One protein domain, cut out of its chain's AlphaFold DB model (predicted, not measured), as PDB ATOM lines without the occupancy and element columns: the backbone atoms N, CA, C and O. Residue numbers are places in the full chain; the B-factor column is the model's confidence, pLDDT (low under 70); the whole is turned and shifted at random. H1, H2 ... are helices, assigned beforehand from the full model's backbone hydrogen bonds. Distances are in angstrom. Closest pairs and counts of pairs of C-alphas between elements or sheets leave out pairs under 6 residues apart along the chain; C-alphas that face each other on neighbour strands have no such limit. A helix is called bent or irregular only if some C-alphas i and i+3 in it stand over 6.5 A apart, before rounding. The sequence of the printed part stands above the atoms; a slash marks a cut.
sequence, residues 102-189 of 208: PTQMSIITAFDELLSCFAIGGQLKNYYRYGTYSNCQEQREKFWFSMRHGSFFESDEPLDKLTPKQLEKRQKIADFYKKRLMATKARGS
ATOM      1  N   PRO A 102      54.093  97.809 150.495       91.31
ATOM      2  CA  PRO A 102      55.019  98.931 150.393       91.31
ATOM      3  C   PRO A 102      56.215  98.553 149.513       91.31
ATOM      4  O   PRO A 102      56.846  97.512 149.696       91.31
ATOM      5  N   THR A 103      56.512  99.411 148.539       90.31
ATOM      6  CA  THR A 103      57.549  99.183 147.521       90.31
ATOM      7  C   THR A 103      58.890  99.829 147.861       90.31
ATOM      8  O   THR A 103      59.899  99.490 147.249       90.31
ATOM      9  N   GLN A 104      58.934 100.741 148.832       89.81
ATOM     10  CA  GLN A 104      60.150 101.428 149.268       89.81
ATOM     11  C   GLN A 104      60.552 101.031 150.690       89.81
ATOM     12  O   GLN A 104      59.732 100.567 151.482       89.81
ATOM     13  N   MET A 105      61.843 101.172 150.998       91.38
ATOM     14  CA  MET A 105      62.351 101.060 152.363       91.38
ATOM     15  C   MET A 105      63.655 101.845 152.526       91.38
ATOM     16  O   MET A 105      64.575 101.728 151.710       91.38
ATOM     17  N   SER A 106      63.736 102.591 153.620       94.12
ATOM     18  CA  SER A 106      64.916 103.319 154.071       94.12
ATOM     19  C   SER A 106      65.842 102.416 154.901       94.12
ATOM     20  O   SER A 106      65.410 101.629 155.749       94.12
ATOM     21  N   ILE A 107      67.150 102.539 154.678       95.50
ATOM     22  CA  ILE A 107      68.181 101.840 155.459       95.50
ATOM     23  C   ILE A 107      68.217 102.377 156.894       95.50
ATOM     24  O   ILE A 107      68.330 101.588 157.829       95.50
ATOM     25  N   ILE A 108      68.067 103.696 157.069       94.50
ATOM     26  CA  ILE A 108      68.134 104.364 158.377       94.50
ATOM     27  C   ILE A 108      67.015 103.866 159.307       94.50
ATOM     28  O   ILE A 108      67.300 103.439 160.422       94.50
ATOM     29  N   THR A 109      65.764 103.813 158.841       94.88
ATOM     30  CA  THR A 109      64.631 103.317 159.649       94.88
ATOM     31  C   THR A 109      64.759 101.822 159.960       94.88
ATOM     32  O   THR A 109      64.520 101.401 161.087       94.88
ATOM     33  N   ALA A 110      65.221 101.007 159.002       96.00
ATOM     34  CA  ALA A 110      65.483  99.586 159.247       96.00
ATOM     35  C   ALA A 110      66.640  99.339 160.242       96.00
ATOM     36  O   ALA A 110      66.683  98.286 160.878       96.00
ATOM     37  N   PHE A 111      67.574 100.287 160.374       96.12
ATOM     38  CA  PHE A 111      68.646 100.257 161.370       96.12
ATOM     39  C   PHE A 111      68.161 100.713 162.754       96.12
ATOM     40  O   PHE A 111      68.485 100.062 163.745       96.12
ATOM     41  N   ASP A 112      67.335 101.759 162.829       96.06
ATOM     42  CA  ASP A 112      66.721 102.217 164.083       96.06
ATOM     43  C   ASP A 112      65.820 101.137 164.712       96.06
ATOM     44  O   ASP A 112      65.971 100.806 165.886       96.06
ATOM     45  N   GLU A 113      64.986 100.460 163.911       94.94
ATOM     46  CA  GLU A 113      64.205  99.295 164.359       94.94
ATOM     47  C   GLU A 113      65.083  98.164 164.931       94.94
ATOM     48  O   GLU A 113      64.689  97.476 165.878       94.94
ATOM     49  N   LEU A 114      66.282  97.965 164.371       95.88
ATOM     50  CA  LEU A 114      67.234  96.958 164.837       95.88
ATOM     51  C   LEU A 114      67.900  97.374 166.155       95.88
ATOM     52  O   LEU A 114      67.986  96.555 167.074       95.88
ATOM     53  N   LEU A 115      68.327  98.635 166.276       95.56
ATOM     54  CA  LEU A 115      68.872  99.182 167.521       95.56
ATOM     55  C   LEU A 115      67.824  99.192 168.638       95.56
ATOM     56  O   LEU A 115      68.122  98.753 169.744       95.56
ATOM     57  N   SER A 116      66.590  99.601 168.343       94.44
ATOM     58  CA  SER A 116      65.458  99.605 169.278       94.44
ATOM     59  C   SER A 116      65.141  98.202 169.820       94.44
ATOM     60  O   SER A 116      64.831  98.040 171.002       94.44
ATOM     61  N   CYS A 117      65.313  97.157 169.000       94.38
ATOM     62  CA  CYS A 117      65.179  95.770 169.448       94.38
ATOM     63  C   CYS A 117      66.341  95.304 170.349       94.38
ATOM     64  O   CYS A 117      66.113  94.562 171.305       94.38
ATOM     65  N   PHE A 118      67.583  95.728 170.085       94.81
ATOM     66  CA  PHE A 118      68.735  95.405 170.944       94.81
ATOM     67  C   PHE A 118      68.866  96.302 172.185       94.81
ATOM     68  O   PHE A 118      69.551  95.925 173.135       94.81
ATOM     69  N   ALA A 119      68.203  97.458 172.210       95.50
ATOM     70  CA  ALA A 119      68.181  98.353 173.356       95.50
ATOM     71  C   ALA A 119      67.588  97.660 174.594       95.50
ATOM     72  O   ALA A 119      66.617  96.903 174.511       95.50
ATOM     73  N   ILE A 120      68.144  97.976 175.769       94.56
ATOM     74  CA  ILE A 120      67.809  97.315 177.042       94.56
ATOM     75  C   ILE A 120      66.298  97.372 177.333       94.56
ATOM     76  O   ILE A 120      65.731  96.382 177.785       94.56
ATOM     77  N   GLY A 121      65.615  98.475 177.004       91.94
ATOM     78  CA  GLY A 121      64.159  98.595 177.166       91.94
ATOM     79  C   GLY A 121      63.344  97.646 176.273       91.94
ATOM     80  O   GLY A 121      62.350  97.076 176.728       91.94
ATOM     81  N   GLY A 122      63.776  97.420 175.027       89.12
ATOM     82  CA  GLY A 122      63.147  96.458 174.114       89.12
ATOM     83  C   GLY A 122      63.351  95.013 174.576       89.12
ATOM     84  O   GLY A 122      62.405  94.222 174.609       89.12
ATOM     85  N   GLN A 123      64.569  94.698 175.022       94.69
ATOM     86  CA  GLN A 123      64.930  93.390 175.570       94.69
ATOM     87  C   GLN A 123      64.203  93.080 176.886       94.69
ATOM     88  O   GLN A 123      63.629  92.001 177.017       94.69
ATOM     89  N   LEU A 124      64.129  94.036 177.819       95.25
ATOM     90  CA  LEU A 124      63.411  93.888 179.090       95.25
ATOM     91  C   LEU A 124      61.910  93.631 178.876       95.25
ATOM     92  O   LEU A 124      61.330  92.770 179.537       95.25
ATOM     93  N   LYS A 125      61.285  94.318 177.907       92.19
ATOM     94  CA  LYS A 125      59.884  94.078 177.523       92.19
ATOM     95  C   LYS A 125      59.667  92.674 176.947       92.19
ATOM     96  O   LYS A 125      58.613  92.084 177.183       92.19
ATOM     97  N   ASN A 126      60.632  92.144 176.191       93.50
ATOM     98  CA  ASN A 126      60.560  90.777 175.670       93.50
ATOM     99  C   ASN A 126      60.707  89.755 176.810       93.50
ATOM    100  O   ASN A 126      59.831  88.910 176.983       93.50
ATOM    101  N   TYR A 127      61.720  89.937 177.662       95.44
ATOM    102  CA  TYR A 127      61.981  89.092 178.827       95.44
ATOM    103  C   TYR A 127      60.784  89.026 179.788       95.44
ATOM    104  O   TYR A 127      60.378  87.938 180.181       95.44
ATOM    105  N   TYR A 128      60.139  90.159 180.086       94.69
ATOM    106  CA  TYR A 128      58.930  90.190 180.919       94.69
ATOM    107  C   TYR A 128      57.739  89.425 180.306       94.69
ATOM    108  O   TYR A 128      56.960  88.817 181.034       94.69
ATOM    109  N   ARG A 129      57.579  89.442 178.974       92.81
ATOM    110  CA  ARG A 129      56.423  88.828 178.292       92.81
ATOM    111  C   ARG A 129      56.635  87.362 177.896       92.81
ATOM    112  O   ARG A 129      55.654  86.635 177.774       92.81
ATOM    113  N   TYR A 130      57.880  86.945 177.664       92.50
ATOM    114  CA  TYR A 130      58.226  85.638 177.087       92.50
ATOM    115  C   TYR A 130      59.373  84.913 177.823       92.50
ATOM    116  O   TYR A 130      59.909  83.933 177.308       92.50
ATOM    117  N   GLY A 131      59.802  85.403 178.995       94.50
ATOM    118  CA  GLY A 131      60.851  84.800 179.835       94.50
ATOM    119  C   GLY A 131      62.256  84.759 179.219       94.50
ATOM    120  O   GLY A 131      63.166  84.168 179.795       94.50
ATOM    121  N   THR A 132      62.446  85.340 178.032       93.25
ATOM    122  CA  THR A 132      63.626  85.141 177.182       93.25
ATOM    123  C   THR A 132      64.047  86.434 176.481       93.25
ATOM    124  O   THR A 132      63.244  87.342 176.266       93.25
ATOM    125  N   TYR A 133      65.333  86.534 176.141       94.00
ATOM    126  CA  TYR A 133      65.866  87.643 175.348       94.00
ATOM    127  C   TYR A 133      65.536  87.473 173.862       94.00
ATOM    128  O   TYR A 133      65.482  86.357 173.341       94.00
ATOM    129  N   SER A 134      65.348  88.585 173.151       90.56
ATOM    130  CA  SER A 134      65.042  88.558 171.723       90.56
ATOM    131  C   SER A 134      66.304  88.502 170.872       90.56
ATOM    132  O   SER A 134      67.135  89.409 170.915       90.56
ATOM    133  N   ASN A 135      66.386  87.509 169.986       92.06
ATOM    134  CA  ASN A 135      67.437  87.423 168.965       92.06
ATOM    135  C   ASN A 135      67.318  88.501 167.859       92.06
ATOM    136  O   ASN A 135      68.203  88.595 166.998       92.06
ATOM    137  N   CYS A 136      66.239  89.301 167.863       94.06
ATOM    138  CA  CYS A 136      65.954  90.389 166.917       94.06
ATOM    139  C   CYS A 136      66.033  89.978 165.436       94.06
ATOM    140  O   CYS A 136      66.453  90.756 164.580       94.06
ATOM    141  N   GLN A 137      65.677  88.726 165.125       93.88
ATOM    142  CA  GLN A 137      65.847  88.146 163.790       93.88
ATOM    143  C   GLN A 137      65.032  88.894 162.722       93.88
ATOM    144  O   GLN A 137      65.585  89.269 161.694       93.88
ATOM    145  N   GLU A 138      63.761  89.197 162.996       93.00
ATOM    146  CA  GLU A 138      62.856  89.905 162.076       93.00
ATOM    147  C   GLU A 138      63.385  91.293 161.660       93.00
ATOM    148  O   GLU A 138      63.230  91.726 160.513       93.00
ATOM    149  N   GLN A 139      63.998  92.011 162.602       95.06
ATOM    150  CA  GLN A 139      64.596  93.331 162.406       95.06
ATOM    151  C   GLN A 139      65.947  93.197 161.692       95.06
ATOM    152  O   GLN A 139      66.230  93.921 160.738       95.06
ATOM    153  N   ARG A 140      66.759  92.210 162.093       96.38
ATOM    154  CA  ARG A 140      68.079  91.922 161.510       96.38
ATOM    155  C   ARG A 140      67.961  91.534 160.034       96.38
ATOM    156  O   ARG A 140      68.742  92.003 159.213       96.38
ATOM    157  N   GLU A 141      66.964  90.724 159.686       96.31
ATOM    158  CA  GLU A 141      66.642  90.360 158.303       96.31
ATOM    159  C   GLU A 141      66.159  91.570 157.494       96.31
ATOM    160  O   GLU A 141      66.625  91.762 156.371       96.31
ATOM    161  N   LYS A 142      65.307  92.435 158.070       95.94
ATOM    162  CA  LYS A 142      64.866  93.686 157.421       95.94
ATOM    163  C   LYS A 142      66.043  94.614 157.114       95.94
ATOM    164  O   LYS A 142      66.125  95.120 155.998       95.94
ATOM    165  N   PHE A 143      66.973  94.785 158.054       96.94
ATOM    166  CA  PHE A 143      68.193  95.573 157.867       96.94
ATOM    167  C   PHE A 143      69.122  94.976 156.795       96.94
ATOM    168  O   PHE A 143      69.524  95.661 155.858       96.94
ATOM    169  N   TRP A 144      69.418  93.672 156.850       96.44
ATOM    170  CA  TRP A 144      70.244  93.032 155.816       96.44
ATOM    171  C   TRP A 144      69.569  92.987 154.438       96.44
ATOM    172  O   TRP A 144      70.251  92.853 153.419       96.44
ATOM    173  N   PHE A 145      68.242  93.083 154.381       96.50
ATOM    174  CA  PHE A 145      67.501  93.221 153.136       96.50
ATOM    175  C   PHE A 145      67.511  94.675 152.616       96.50
ATOM    176  O   PHE A 145      67.789  94.879 151.428       96.50
ATOM    177  N   SER A 146      67.329  95.683 153.484       95.44
ATOM    178  CA  SER A 146      67.408  97.108 153.110       95.44
ATOM    179  C   SER A 146      68.797  97.492 152.602       95.44
ATOM    180  O   SER A 146      68.895  98.115 151.548       95.44
ATOM    181  N   MET A 147      69.865  97.009 153.246       95.12
ATOM    182  CA  MET A 147      71.259  97.213 152.819       95.12
ATOM    183  C   MET A 147      71.567  96.679 151.407       95.12
ATOM    184  O   MET A 147      72.564  97.079 150.811       95.12
ATOM    185  N   ARG A 148      70.737  95.777 150.857       94.19
ATOM    186  CA  ARG A 148      70.896  95.223 149.498       94.19
ATOM    187  C   ARG A 148      69.956  95.859 148.468       94.19
ATOM    188  O   ARG A 148      70.349  96.032 147.316       94.19
ATOM    189  N   HIS A 149      68.725  96.200 148.857       92.69
ATOM    190  CA  HIS A 149      67.673  96.599 147.911       92.69
ATOM    191  C   HIS A 149      67.100  98.004 148.130       92.69
ATOM    192  O   HIS A 149      66.636  98.602 147.160       92.69
ATOM    193  N   GLY A 150      67.159  98.537 149.350       89.25
ATOM    194  CA  GLY A 150      66.580  99.829 149.721       89.25
ATOM    195  C   GLY A 150      67.389 101.049 149.270       89.25
ATOM    196  O   GLY A 150      68.306 100.964 148.441       89.25
ATOM    197  N   SER A 151      67.015 102.191 149.841       89.69
ATOM    198  CA  SER A 151      67.651 103.507 149.707       89.69
ATOM    199  C   SER A 151      68.116 104.012 151.080       89.69
ATOM    200  O   SER A 151      67.652 103.533 152.111       89.69
ATOM    201  N   PHE A 152      69.046 104.972 151.136       87.44
ATOM    202  CA  PHE A 152      69.475 105.548 152.421       87.44
ATOM    203  C   PHE A 152      68.341 106.331 153.094       87.44
ATOM    204  O   PHE A 152      67.976 106.038 154.233       87.44
ATOM    205  N   PHE A 153      67.751 107.258 152.341       83.06
ATOM    206  CA  PHE A 153      66.572 108.037 152.712       83.06
ATOM    207  C   PHE A 153      65.329 107.508 151.990       83.06
ATOM    208  O   PHE A 153      65.440 106.789 150.992       83.06
ATOM    209  N   GLU A 154      64.149 107.855 152.493       78.38
ATOM    210  CA  GLU A 154      62.891 107.634 151.781       78.38
ATOM    211  C   GLU A 154      62.802 108.573 150.562       78.38
ATOM    212  O   GLU A 154      63.330 109.685 150.596       78.38
ATOM    213  N   SER A 155      62.241 108.092 149.450       70.94
ATOM    214  CA  SER A 155      62.280 108.799 148.162       70.94
ATOM    215  C   SER A 155      61.048 108.468 147.314       70.94
ATOM    216  O   SER A 155      61.027 107.462 146.590       70.94
ATOM    217  N   ASP A 156      60.044 109.340 147.382       75.12
ATOM    218  CA  ASP A 156      58.712 109.177 146.782       75.12
ATOM    219  C   ASP A 156      58.680 109.432 145.260       75.12
ATOM    220  O   ASP A 156      57.759 110.044 144.722       75.12
ATOM    221  N   GLU A 157      59.701 108.968 144.532       78.62
ATOM    222  CA  GLU A 157      59.760 109.119 143.075       78.62
ATOM    223  C   GLU A 157      58.590 108.365 142.406       78.62
ATOM    224  O   GLU A 157      58.433 107.155 142.646       78.62
ATOM    225  N   PRO A 158      57.769 109.032 141.568       79.12
ATOM    226  CA  PRO A 158      56.595 108.435 140.935       79.12
ATOM    227  C   PRO A 158      56.997 107.389 139.893       79.12
ATOM    228  O   PRO A 158      58.041 107.520 139.249       79.12
ATOM    229  N   LEU A 159      56.168 106.350 139.722       77.56
ATOM    230  CA  LEU A 159      56.526 105.127 138.986       77.56
ATOM    231  C   LEU A 159      57.029 105.380 137.555       77.56
ATOM    232  O   LEU A 159      57.932 104.678 137.102       77.56
ATOM    233  N   ASP A 160      56.510 106.409 136.888       79.31
ATOM    234  CA  ASP A 160      56.800 106.734 135.486       79.31
ATOM    235  C   ASP A 160      58.236 107.236 135.244       79.31
ATOM    236  O   ASP A 160      58.694 107.278 134.104       79.31
ATOM    237  N   LYS A 161      58.962 107.625 136.303       81.75
ATOM    238  CA  LYS A 161      60.321 108.193 136.215       81.75
ATOM    239  C   LYS A 161      61.450 107.199 136.504       81.75
ATOM    240  O   LYS A 161      62.618 107.579 136.434       81.75
ATOM    241  N   LEU A 162      61.148 105.953 136.880       81.94
ATOM    242  CA  LEU A 162      62.179 105.038 137.380       81.94
ATOM    243  C   LEU A 162      62.911 104.261 136.286       81.94
ATOM    244  O   LEU A 162      62.336 103.714 135.348       81.94
ATOM    245  N   THR A 163      64.215 104.108 136.505       88.19
ATOM    246  CA  THR A 163      65.064 103.155 135.787       88.19
ATOM    247  C   THR A 163      64.558 101.727 136.053       88.19
ATOM    248  O   THR A 163      64.250 101.418 137.209       88.19
ATOM    249  N   PRO A 164      64.559 100.793 135.078       87.94
ATOM    250  CA  PRO A 164      64.098  99.412 135.291       87.94
ATOM    251  C   PRO A 164      64.767  98.705 136.487       87.94
ATOM    252  O   PRO A 164      64.102  98.009 137.251       87.94
ATOM    253  N   LYS A 165      66.053  98.982 136.751       87.31
ATOM    254  CA  LYS A 165      66.784  98.478 137.933       87.31
ATOM    255  C   LYS A 165      66.190  98.928 139.280       87.31
ATOM    256  O   LYS A 165      66.370  98.246 140.287       87.31
ATOM    257  N   GLN A 166      65.514 100.077 139.330       86.56
ATOM    258  CA  GLN A 166      64.809 100.556 140.524       86.56
ATOM    259  C   GLN A 166      63.410  99.928 140.632       86.56
ATOM    260  O   GLN A 166      62.978  99.611 141.739       86.56
ATOM    261  N   LEU A 167      62.733  99.679 139.504       88.75
ATOM    262  CA  LEU A 167      61.465  98.941 139.475       88.75
ATOM    263  C   LEU A 167      61.644  97.506 140.001       88.75
ATOM    264  O   LEU A 167      60.890  97.080 140.872       88.75
ATOM    265  N   GLU A 168      62.703  96.805 139.579       90.94
ATOM    266  CA  GLU A 168      63.077  95.497 140.140       90.94
ATOM    267  C   GLU A 168      63.291  95.538 141.661       90.94
ATOM    268  O   GLU A 168      62.875  94.625 142.375       90.94
ATOM    269  N   LYS A 169      63.970  96.575 142.177       91.31
ATOM    270  CA  LYS A 169      64.165  96.756 143.625       91.31
ATOM    271  C   LYS A 169      62.822  96.923 144.332       91.31
ATOM    272  O   LYS A 169      62.578  96.232 145.318       91.31
ATOM    273  N   ARG A 170      61.941  97.774 143.797       90.19
ATOM    274  CA  ARG A 170      60.589  98.013 144.329       90.19
ATOM    275  C   ARG A 170      59.734  96.736 144.350       90.19
ATOM    276  O   ARG A 170      59.082  96.461 145.354       90.19
ATOM    277  N   GLN A 171      59.817  95.909 143.305       91.06
ATOM    278  CA  GLN A 171      59.190  94.580 143.260       91.06
ATOM    279  C   GLN A 171      59.767  93.637 144.328       91.06
ATOM    280  O   GLN A 171      59.008  93.049 145.095       91.06
ATOM    281  N   LYS A 172      61.100  93.541 144.445       93.81
ATOM    282  CA  LYS A 172      61.779  92.709 145.461       93.81
ATOM    283  C   LYS A 172      61.404  93.120 146.894       93.81
ATOM    284  O   LYS A 172      61.274  92.250 147.752       93.81
ATOM    285  N   ILE A 173      61.205  94.417 147.153       93.69
ATOM    286  CA  ILE A 173      60.763  94.942 148.459       93.69
ATOM    287  C   ILE A 173      59.306  94.543 148.753       93.69
ATOM    288  O   ILE A 173      59.040  94.005 149.829       93.69
ATOM    289  N   ALA A 174      58.389  94.700 147.792       92.88
ATOM    290  CA  ALA A 174      57.008  94.229 147.936       92.88
ATOM    291  C   ALA A 174      56.942  92.709 148.201       92.88
ATOM    292  O   ALA A 174      56.247  92.260 149.113       92.88
ATOM    293  N   ASP A 175      57.743  91.924 147.474       93.12
ATOM    294  CA  ASP A 175      57.907  90.478 147.662       93.12
ATOM    295  C   ASP A 175      58.388  90.097 149.070       93.12
ATOM    296  O   ASP A 175      57.931  89.098 149.630       93.12
ATOM    297  N   PHE A 176      59.319  90.863 149.648       94.62
ATOM    298  CA  PHE A 176      59.817  90.643 151.009       94.62
ATOM    299  C   PHE A 176      58.697  90.828 152.039       94.62
ATOM    300  O   PHE A 176      58.480  89.947 152.875       94.62
ATOM    301  N   TYR A 177      57.931  91.919 151.943       93.62
ATOM    302  CA  TYR A 177      56.792  92.154 152.834       93.62
ATOM    303  C   TYR A 177      55.667  91.129 152.630       93.62
ATOM    304  O   TYR A 177      55.111  90.645 153.617       93.62
ATOM    305  N   LYS A 178      55.392  90.714 151.385       92.75
ATOM    306  CA  LYS A 178      54.442  89.634 151.073       92.75
ATOM    307  C   LYS A 178      54.864  88.309 151.714       92.75
ATOM    308  O   LYS A 178      54.072  87.709 152.435       92.75
ATOM    309  N   LYS A 179      56.123  87.886 151.547       92.12
ATOM    310  CA  LYS A 179      56.674  86.658 152.165       92.12
ATOM    311  C   LYS A 179      56.620  86.708 153.696       92.12
ATOM    312  O   LYS A 179      56.197  85.735 154.318       92.12
ATOM    313  N   ARG A 180      56.969  87.850 154.300       92.12
ATOM    314  CA  ARG A 180      56.916  88.068 155.756       92.12
ATOM    315  C   ARG A 180      55.490  87.971 156.303       92.12
ATOM    316  O   ARG A 180      55.254  87.225 157.246       92.12
ATOM    317  N   LEU A 181      54.530  88.654 155.677       90.56
ATOM    318  CA  LEU A 181      53.120  88.620 156.080       90.56
ATOM    319  C   LEU A 181      52.520  87.209 155.946       90.56
ATOM    320  O   LEU A 181      51.783  86.770 156.829       90.56
ATOM    321  N   MET A 182      52.879  86.478 154.886       88.75
ATOM    322  CA  MET A 182      52.476  85.079 154.689       88.75
ATOM    323  C   MET A 182      53.041  84.166 155.787       88.75
ATOM    324  O   MET A 182      52.302  83.350 156.330       88.75
ATOM    325  N   ALA A 183      54.309  84.338 156.182       89.31
ATOM    326  CA  ALA A 183      54.912  83.585 157.286       89.31
ATOM    327  C   ALA A 183      54.242  83.888 158.642       89.31
ATOM    328  O   ALA A 183      53.925  82.963 159.392       89.31
ATOM    329  N   THR A 184      53.953  85.161 158.936       87.31
ATOM    330  CA  THR A 184      53.247  85.559 160.166       87.31
ATOM    331  C   THR A 184      51.833  84.976 160.222       87.31
ATOM    332  O   THR A 184      51.447  84.428 161.251       87.31
ATOM    333  N   LYS A 185      51.073  85.005 159.117       86.06
ATOM    334  CA  LYS A 185      49.731  84.394 159.072       86.06
ATOM    335  C   LYS A 185      49.760  82.864 159.092       86.06
ATOM    336  O   LYS A 185      48.870  82.258 159.678       86.06
ATOM    337  N   ALA A 186      50.791  82.228 158.530       86.12
ATOM    338  CA  ALA A 186      50.976  80.778 158.620       86.12
ATOM    339  C   ALA A 186      51.270  80.302 160.057       86.12
ATOM    340  O   ALA A 186      50.825  79.221 160.438       86.12
ATOM    341  N   ARG A 187      51.965  81.117 160.866       84.38
ATOM    342  CA  ARG A 187      52.200  80.860 162.302       84.38
ATOM    343  C   ARG A 187      50.922  80.941 163.150       84.38
ATOM    344  O   ARG A 187      50.870  80.334 164.217       84.38
ATOM    345  N   GLY A 188      49.911  81.659 162.663       81.50
ATOM    346  CA  GLY A 188      48.669  81.948 163.370       81.50
ATOM    347  C   GLY A 188      48.757  83.190 164.254       81.50
ATOM    348  O   GLY A 188      49.786  83.471 164.873       81.50
ATOM    349  N   SER A 189      47.654  83.934 164.298       82.12
ATOM    350  CA  SER A 189      47.465  85.106 165.157       82.12
ATOM    351  C   SER A 189      46.327  84.844 166.140       82.12
ATOM    352  O   SER A 189      45.398  84.096 165.836       82.12
TER     353      SER A 189
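AT A GLANCE: This is residues 102 to 189 of the 208 residues of an uncharacterized protein of Meyerozyma guilliermondii (strain ATCC 6260 / CBS 566 / DSM 6381 / JCM 1539 / NBRC 10279 / NRRL Y-324) (UniProt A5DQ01). H1 and H3 lie side by side and run opposite ways; H2 turns off steeply beyond the last residues of H1 at one end of this pair, while at the other end a long loop swings out and leads into the long helix H4, which runs back opposite to H3 and meets it over a short stretch near the loop. Residues 160 to 165, at the loop and the first turn of H4, stick out at the end away from H2, and residues 181 to 189, with the last turns of H4, stick out too. The printed part has 88 residues with four named helices, H1, H2, H3 and H4 in that order along the chain, and no named strand, and its class is all helix. It is loose, with a radius of gyration of the C-alphas of 15.4 A, and elongated, spanning 49 by 28 by 17 A.

IN THESE COORDINATES: The printed part begins at Pro 102, with its C-alpha at (55.019, 98.931, 150.393), and residues 102 to 106 come before the first helix. H1 is residues 107 to 118, from C-alpha 107 at (68.181, 101.840, 155.459), and measures 16.8 A from first to last C-alpha. Ala 119 alone stands between it and H2, residues 120 to 130, 15.1 A long. After residues 131 to 136 comes H3, residues 137 to 149, 18.1 A long, which ends at C-alpha 149 at (67.673, 96.599, 147.911). Residues 150 to 163 hold no named element. H4, residues 164 to 187, is the longest helix, with 24 residues and 34.9 A from first to last C-alpha; C-alpha 187 is at (52.200, 80.860, 162.302). No helix is bent or irregular.

HOW THE PARTS SIT: H1 and H3 touch, with 13 pairs of C-alphas within 8 A. Their closest C-alphas are those of Ala 110 and Phe 143, 5.0 A apart. Their lines stand at a shallow tilt of 17 degrees, and they run opposite ways. H2 touches no helix but is near H1: the two are close but not clearly touching, and their closest C-alphas, those of Ser 116 and Gly 122, are 6.2 A apart. H1 and H2 stand at a steep tilt of 61 degrees and run the same way. H2 and H3 are apart, though they follow each other in the chain. H3 and H4 only just touch, with 3 pairs of C-alphas within 8 A; H3 does so with residue 149 alone and H4 with residues 169 to 173 alone. Their closest C-alphas are those of His 149 and Lys 169, 5.5 A apart. With a shallow tilt of 13 degrees, opposite ways, H3 and H4 form a helical hairpin. H4 is apart from H1 and from H2. In the backbones of H2 and H4 every O i to N i+4 pair is within hydrogen-bond range; in H1 it is 7 of 8 pairs and in H3 8 of 9.

THE WHOLE: The two C-alphas farthest apart are those of Gly 131 and Asp 160, 49.6 A. The first and last printed C-alphas, of Pro 102 and Ser 189, are 21.6 A apart. The link from H1 to H2 is tight, that from H2 to H3 is short, and that from H3 to H4 is long, with 14 residues whose C-alphas lie 10 to 25 A from the mean of all C-alphas. Without residues 160 to 165 and 181 to 189, which stand free, the body has 73 residues and spans 45 by 23 by 17 A. The printed part has no cut. The mean pLDDT of the printed part is 90.8, and no printed residue is under 70.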